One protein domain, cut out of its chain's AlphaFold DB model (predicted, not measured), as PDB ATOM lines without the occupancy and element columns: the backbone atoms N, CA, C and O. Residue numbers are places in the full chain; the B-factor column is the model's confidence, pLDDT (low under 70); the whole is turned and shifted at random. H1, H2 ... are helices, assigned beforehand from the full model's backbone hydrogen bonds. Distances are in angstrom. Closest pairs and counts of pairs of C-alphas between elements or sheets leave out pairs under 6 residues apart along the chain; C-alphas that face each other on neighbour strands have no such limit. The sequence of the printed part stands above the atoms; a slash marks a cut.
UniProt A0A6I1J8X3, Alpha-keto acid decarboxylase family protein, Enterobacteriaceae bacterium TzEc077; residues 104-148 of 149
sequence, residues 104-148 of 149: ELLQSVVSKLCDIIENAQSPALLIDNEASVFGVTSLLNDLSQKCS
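This is residues 104 to 148 of the 149 residues of the protein "Alpha-keto acid decarboxylase family protein" of Enterobacteriaceae bacterium TzEc077 (UniProt A0A6I1J8X3). The model is an open, flat V: the long helix H1 makes one arm, and H3 makes the other together with residues 120 to 129, which run out from the corner to H2 at the far tip before the chain folds back through H3. H1 and H3 come near each other at their last residues, and residues 104 to 113 of H1 stick out free. The printed part has 45 residues with three named helices, in the order H1, H2, H3, and no named strand; the class is all helix. It is loose, with a radius of gyration of the C-alphas of 11.8 A, and the C-alphas span 28 by 28 by 15 A.

H1, residues 104 to 119, and H3, residues 137 to 147, are close but not clearly touching; their closest C-alphas, those of Ile 117 and Cys 147, are 7.4 A apart. Their lines stand at a steep tilt of 53 degrees, and they run the same way. H2, residues 130 to 133, is apart from H1. H2 and H3 are close but not clearly touching, with their closest C-alphas, those of Ala 131 and Thr 137, 5.4 A apart. In H1 and H3 every O i to N i+4 pair is within hydrogen-bond range, and H2 is too short for such a pair.

H1 begins at C-alpha 104, (26.137, 22.996, -48.980), and measures 22.8 A to C-alpha 119, (17.628, 39.928, -36.337). H2 has four residues, Glu 130 to Val 133. H3 measures 15.4 A from C-alpha 137 to C-alpha 147 at (9.331, 32.781, -36.192).

The two C-alphas farthest apart, those of Gln 121 and Val 133, are 30.4 A apart. The printed part has no cut. The link from H1 to H2 is short, with 10 residues, and the link from H2 to H3 is tight, with 3. The mean pLDDT of the printed part is 94.8, and no printed residue is under 70.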
ATOM      1  N   GLU A 104      25.362  21.852 -49.475       96.88
ATOM      2  CA  GLU A 104      26.137  22.996 -48.980       96.88
ATOM      3  C   GLU A 104      25.476  24.327 -49.350       96.88
ATOM      4  O   GLU A 104      25.370  25.226 -48.511       96.88
ATOM      5  N   LEU A 105      24.959  24.435 -50.578       95.94
ATOM      6  CA  LEU A 105      24.217  25.609 -51.027       95.94
ATOM      7  C   LEU A 105      22.919  25.776 -50.233       95.94
ATOM      8  O   LEU A 105      22.638  26.874 -49.752       95.94
ATOM      9  N   LEU A 106      22.155  24.693 -50.056       96.00
ATOM     10  CA  LEU A 106      20.922  24.712 -49.269       96.00
ATOM     11  C   LEU A 106      21.197  25.180 -47.839       96.00
ATOM     12  O   LEU A 106      20.543  26.105 -47.362       96.00
ATOM     13  N   GLN A 107      22.195  24.589 -47.181       97.06
ATOM     14  CA  GLN A 107      22.572  24.964 -45.822       97.06
ATOM     15  C   GLN A 107      23.006  26.433 -45.748       97.06
ATOM     16  O   GLN A 107      22.579  27.148 -44.844       97.06
ATOM     17  N   SER A 108      23.805  26.905 -46.712       97.62
ATOM     18  CA  SER A 108      24.252  28.302 -46.769       97.62
ATOM     19  C   SER A 108      23.083  29.281 -46.889       97.62
ATOM     20  O   SER A 108      23.065  30.308 -46.209       97.62
ATOM     21  N   VAL A 109      22.095  28.975 -47.736       96.88
ATOM     22  CA  VAL A 109      20.905  29.817 -47.925       96.88
ATOM     23  C   VAL A 109      20.015  29.790 -46.685       96.88
ATOM     24  O   VAL A 109      19.613  30.850 -46.213       96.88
ATOM     25  N   VAL A 110      19.749  28.605 -46.125       96.00
ATOM     26  CA  VAL A 110      18.913  28.454 -44.925       96.00
ATOM     27  C   VAL A 110      19.516  29.207 -43.743       96.00
ATOM     28  O   VAL A 110      18.809  29.992 -43.121       96.00
ATOM     29  N   SER A 111      20.817  29.049 -43.473       97.06
ATOM     30  CA  SER A 111      21.488  29.772 -42.385       97.06
ATOM     31  C   SER A 111      21.367  31.290 -42.545       97.06
ATOM     32  O   SER A 111      20.964  31.966 -41.606       97.06
ATOM     33  N   LYS A 112      21.606  31.825 -43.752       97.50
ATOM     34  CA  LYS A 112      21.456  33.266 -44.020       97.50
ATOM     35  C   LYS A 112      20.026  33.763 -43.810       97.50
ATOM     36  O   LYS A 112      19.838  34.861 -43.299       97.50
ATOM     37  N   LEU A 113      19.021  32.991 -44.228       94.81
ATOM     38  CA  LEU A 113      17.616  33.363 -44.045       94.81
ATOM     39  C   LEU A 113      17.216  33.346 -42.565       94.81
ATOM     40  O   LEU A 113      16.541  34.274 -42.127       94.81
ATOM     41  N   CYS A 114      17.667  32.348 -41.796       94.25
ATOM     42  CA  CYS A 114      17.457  32.308 -40.349       94.25
ATOM     43  C   CYS A 114      18.071  33.535 -39.665       94.25
ATOM     44  O   CYS A 114      17.360  34.230 -38.946       94.25
ATOM     45  N   ASP A 115      19.331  33.867 -39.971       95.75
ATOM     46  CA  ASP A 115      20.007  35.040 -39.401       95.75
ATOM     47  C   ASP A 115      19.241  36.344 -39.704       95.75
ATOM     48  O   ASP A 115      19.106  37.210 -38.839       95.75
ATOM     49  N   ILE A 116      18.712  36.500 -40.925       94.88
ATOM     50  CA  ILE A 116      17.916  37.676 -41.314       94.88
ATOM     51  C   ILE A 116      16.620  37.758 -40.500       94.88
ATOM     52  O   ILE A 116      16.271  38.840 -40.026       94.88
ATOM     53  N   ILE A 117      15.907  36.640 -40.350       93.25
ATOM     54  CA  ILE A 117      14.629  36.591 -39.630       93.25
ATOM     55  C   ILE A 117      14.841  36.847 -38.132       93.25
ATOM     56  O   ILE A 117      14.110  37.644 -37.553       93.25
ATOM     57  N   GLU A 118      15.857  36.234 -37.519       92.81
ATOM     58  CA  GLU A 118      16.157  36.382 -36.086       92.81
ATOM     59  C   GLU A 118      16.536  37.816 -35.697       92.81
ATOM     60  O   GLU A 118      16.202  38.277 -34.607       92.81
ATOM     61  N   ASN A 119      17.212  38.546 -36.589       95.25
ATOM     62  CA  ASN A 119      17.628  39.928 -36.337       95.25
ATOM     63  C   ASN A 119      16.572  40.977 -36.749       95.25
ATOM     64  O   ASN A 119      16.754  42.174 -36.490       95.25
ATOM     65  N   ALA A 120      15.473  40.570 -37.391       95.56
ATOM     66  CA  ALA A 120      14.426  41.481 -37.841       95.56
ATOM     67  C   ALA A 120      13.599  42.022 -36.663       95.56
ATOM     68  O   ALA A 120      13.106  41.276 -35.827       95.56
ATOM     69  N   GLN A 121      13.385  43.342 -36.621       95.44
ATOM     70  CA  GLN A 121      12.590  43.979 -35.559       95.44
ATOM     71  C   GLN A 121      11.073  43.844 -35.771       95.44
ATOM     72  O   GLN A 121      10.308  43.879 -34.815       95.44
ATOM     73  N   SER A 122      10.635  43.739 -37.028       94.69
ATOM     74  CA  SER A 122       9.222  43.643 -37.410       94.69
ATOM     75  C   SER A 122       9.088  42.840 -38.712       94.69
ATOM     76  O   SER A 122       8.842  43.431 -39.767       94.69
ATOM     77  N   PRO A 123       9.339  41.519 -38.680       93.88
ATOM     78  CA  PRO A 123       9.228  40.668 -39.862       93.88
ATOM     79  C   PRO A 123       7.777  40.570 -40.361       93.88
ATOM     80  O   PRO A 123       6.833  40.761 -39.600       93.88
ATOM     81  N   ALA A 124       7.603  40.267 -41.649       94.31
ATOM     82  CA  ALA A 124       6.306  39.984 -42.262       94.31
ATOM     83  C   ALA A 124       6.475  38.969 -43.404       94.31
ATOM     84  O   ALA A 124       7.475  39.010 -44.124       94.31
ATOM     85  N   LEU A 125       5.489  38.087 -43.596       93.44
ATOM     86  CA  LEU A 125       5.408  37.197 -44.757       93.44
ATOM     87  C   LEU A 125       4.361  37.723 -45.742       93.44
ATOM     88  O   LEU A 125       3.191  37.870 -45.396       93.44
ATOM     89  N   LEU A 126       4.777  37.970 -46.984       94.81
ATOM     90  CA  LEU A 126       3.873  38.251 -48.098       94.81
ATOM     91  C   LEU A 126       3.731  36.979 -48.937       94.81
ATOM     92  O   LEU A 126       4.709  36.506 -49.513       94.81
ATOM     93  N   ILE A 127       2.525  36.417 -48.971       94.94
ATOM     94  CA  ILE A 127       2.233  35.127 -49.605       94.94
ATOM     95  C   ILE A 127       1.265  35.352 -50.764       94.94
ATOM     96  O   ILE A 127       0.262  36.045 -50.605       94.94
ATOM     97  N   ASP A 128       1.552  34.727 -51.904       94.50
ATOM     98  CA  ASP A 128       0.718  34.767 -53.108       94.50
ATOM     99  C   ASP A 128       0.366  33.340 -53.587       94.50
ATOM    100  O   ASP A 128       0.787  32.337 -52.996       94.50
ATOM    101  N   ASN A 129      -0.412  33.238 -54.665       93.44
ATOM    102  CA  ASN A 129      -0.978  32.015 -55.235       93.44
ATOM    103  C   ASN A 129       0.047  30.886 -55.464       93.44
ATOM    104  O   ASN A 129      -0.289  29.707 -55.326       93.44
ATOM    105  N   GLU A 130       1.306  31.215 -55.758       93.25
ATOM    106  CA  GLU A 130       2.363  30.222 -55.986       93.25
ATOM    107  C   GLU A 130       2.557  29.278 -54.791       93.25
ATOM    108  O   GLU A 130       2.797  28.085 -54.982       93.25
ATOM    109  N   ALA A 131       2.340  29.753 -53.561       95.25
ATOM    110  CA  ALA A 131       2.390  28.894 -52.381       95.25
ATOM    111  C   ALA A 131       1.380  27.738 -52.459       95.25
ATOM    112  O   ALA A 131       1.690  26.606 -52.080       95.25
ATOM    113  N   SER A 132       0.179  28.012 -52.975       94.31
ATOM    114  CA  SER A 132      -0.858  27.002 -53.193       94.31
ATOM    115  C   SER A 132      -0.505  26.092 -54.367       94.31
ATOM    116  O   SER A 132      -0.614  24.872 -54.255       94.31
ATOM    117  N   VAL A 133      -0.025  26.664 -55.474       94.31
ATOM    118  CA  VAL A 133       0.380  25.918 -56.681       94.31
ATOM    119  C   VAL A 133       1.472  24.881 -56.383       94.31
ATOM    120  O   VAL A 133       1.434  23.762 -56.903       94.31
ATOM    121  N   PHE A 134       2.433  25.226 -55.525       93.69
ATOM    122  CA  PHE A 134       3.512  24.326 -55.107       93.69
ATOM    123  C   PHE A 134       3.196  23.528 -53.834       93.69
ATOM    124  O   PHE A 134       4.005  22.698 -53.426       93.69
ATOM    125  N   GLY A 135       2.019  23.718 -53.228       93.62
ATOM    126  CA  GLY A 135       1.582  22.953 -52.058       93.62
ATOM    127  C   GLY A 135       2.393  23.229 -50.787       93.62
ATOM    128  O   GLY A 135       2.520  22.346 -49.945       93.62
ATOM    129  N   VAL A 136       2.949  24.435 -50.644       95.75
ATOM    130  CA  VAL A 136       3.812  24.827 -49.512       95.75
ATOM    131  C   VAL A 136       3.099  25.699 -48.474       95.75
ATOM    132  O   VAL A 136       3.727  26.190 -47.540       95.75
ATOM    133  N   THR A 137       1.784  25.894 -48.598       96.12
ATOM    134  CA  THR A 137       0.994  26.734 -47.680       96.12
ATOM    135  C   THR A 137       1.087  26.284 -46.221       96.12
ATOM    136  O   THR A 137       1.218  27.127 -45.336       96.12
ATOM    137  N   SER A 138       1.089  24.974 -45.955       96.50
ATOM    138  CA  SER A 138       1.282  24.438 -44.600       96.50
ATOM    139  C   SER A 138       2.679  24.740 -44.053       96.50
ATOM    140  O   SER A 138       2.803  25.162 -42.909       96.50
ATOM    141  N   LEU A 139       3.722  24.606 -44.879       96.06
ATOM    142  CA  LEU A 139       5.104  24.903 -44.488       96.06
ATOM    143  C   LEU A 139       5.299  26.386 -44.155       96.06
ATOM    144  O   LEU A 139       5.999  26.718 -43.202       96.06
ATOM    145  N   LEU A 140       4.665  27.278 -44.920       95.69
ATOM    146  CA  LEU A 140       4.693  28.716 -44.647       95.69
ATOM    147  C   LEU A 140       3.966  29.061 -43.344       95.69
ATOM    148  O   LEU A 140       4.447  29.897 -42.583       95.69
ATOM    149  N   ASN A 141       2.847  28.392 -43.058       94.81
ATOM    150  CA  ASN A 141       2.153  28.544 -41.781       94.81
ATOM    151  C   ASN A 141       3.021  28.068 -40.602       94.81
ATOM    152  O   ASN A 141       3.137  28.773 -39.603       94.81
ATOM    153  N   ASP A 142       3.688  26.920 -40.734       96.25
ATOM    154  CA  ASP A 142       4.610  26.419 -39.707       96.25
ATOM    155  C   ASP A 142       5.789  27.380 -39.480       96.25
ATOM    156  O   ASP A 142       6.230  27.572 -38.345       96.25
ATOM    157  N   LEU A 143       6.301  28.000 -40.550       94.19
ATOM    158  CA  LEU A 143       7.363  29.004 -40.473       94.19
ATOM    159  C   LEU A 143       6.898  30.270 -39.740       94.19
ATOM    160  O   LEU A 143       7.592  30.723 -38.833       94.19
ATOM    161  N   SER A 144       5.721  30.804 -40.091       93.88
ATOM    162  CA  SER A 144       5.110  31.961 -39.410       93.88
ATOM    163  C   SER A 144       4.988  31.714 -37.906       93.88
ATOM    164  O   SER A 144       5.468  32.516 -37.106       93.88
ATOM    165  N   GLN A 145       4.464  30.550 -37.510       94.25
ATOM    166  CA  GLN A 145       4.314  30.191 -36.099       94.25
ATOM    167  C   GLN A 145       5.661  30.086 -35.371       94.25
ATOM    168  O   GLN A 145       5.797  30.589 -34.257       94.25
ATOM    169  N   LYS A 146       6.670  29.455 -35.986       92.12
ATOM    170  CA  LYS A 146       8.002  29.292 -35.377       92.12
ATOM    171  C   LYS A 146       8.743  30.612 -35.208       92.12
ATOM    172  O   LYS A 146       9.425  30.798 -34.205       92.12
ATOM    173  N   CYS A 147       8.618  31.508 -36.179       90.44
ATOM    174  CA  CYS A 147       9.331  32.781 -36.192       90.44
ATOM    175  C   CYS A 147       8.520  33.930 -35.572       90.44
ATOM    176  O   CYS A 147       9.026  35.044 -35.502       90.44
ATOM    177  N   SER A 148       7.294  33.662 -35.103       89.31
ATOM    178  CA  SER A 148       6.363  34.677 -34.587       89.31
ATOM    179  C   SER A 148       6.141  35.836 -35.573       89.31
ATOM    180  O   SER A 148       6.133  36.998 -35.168       89.31
TER     181      SER A 148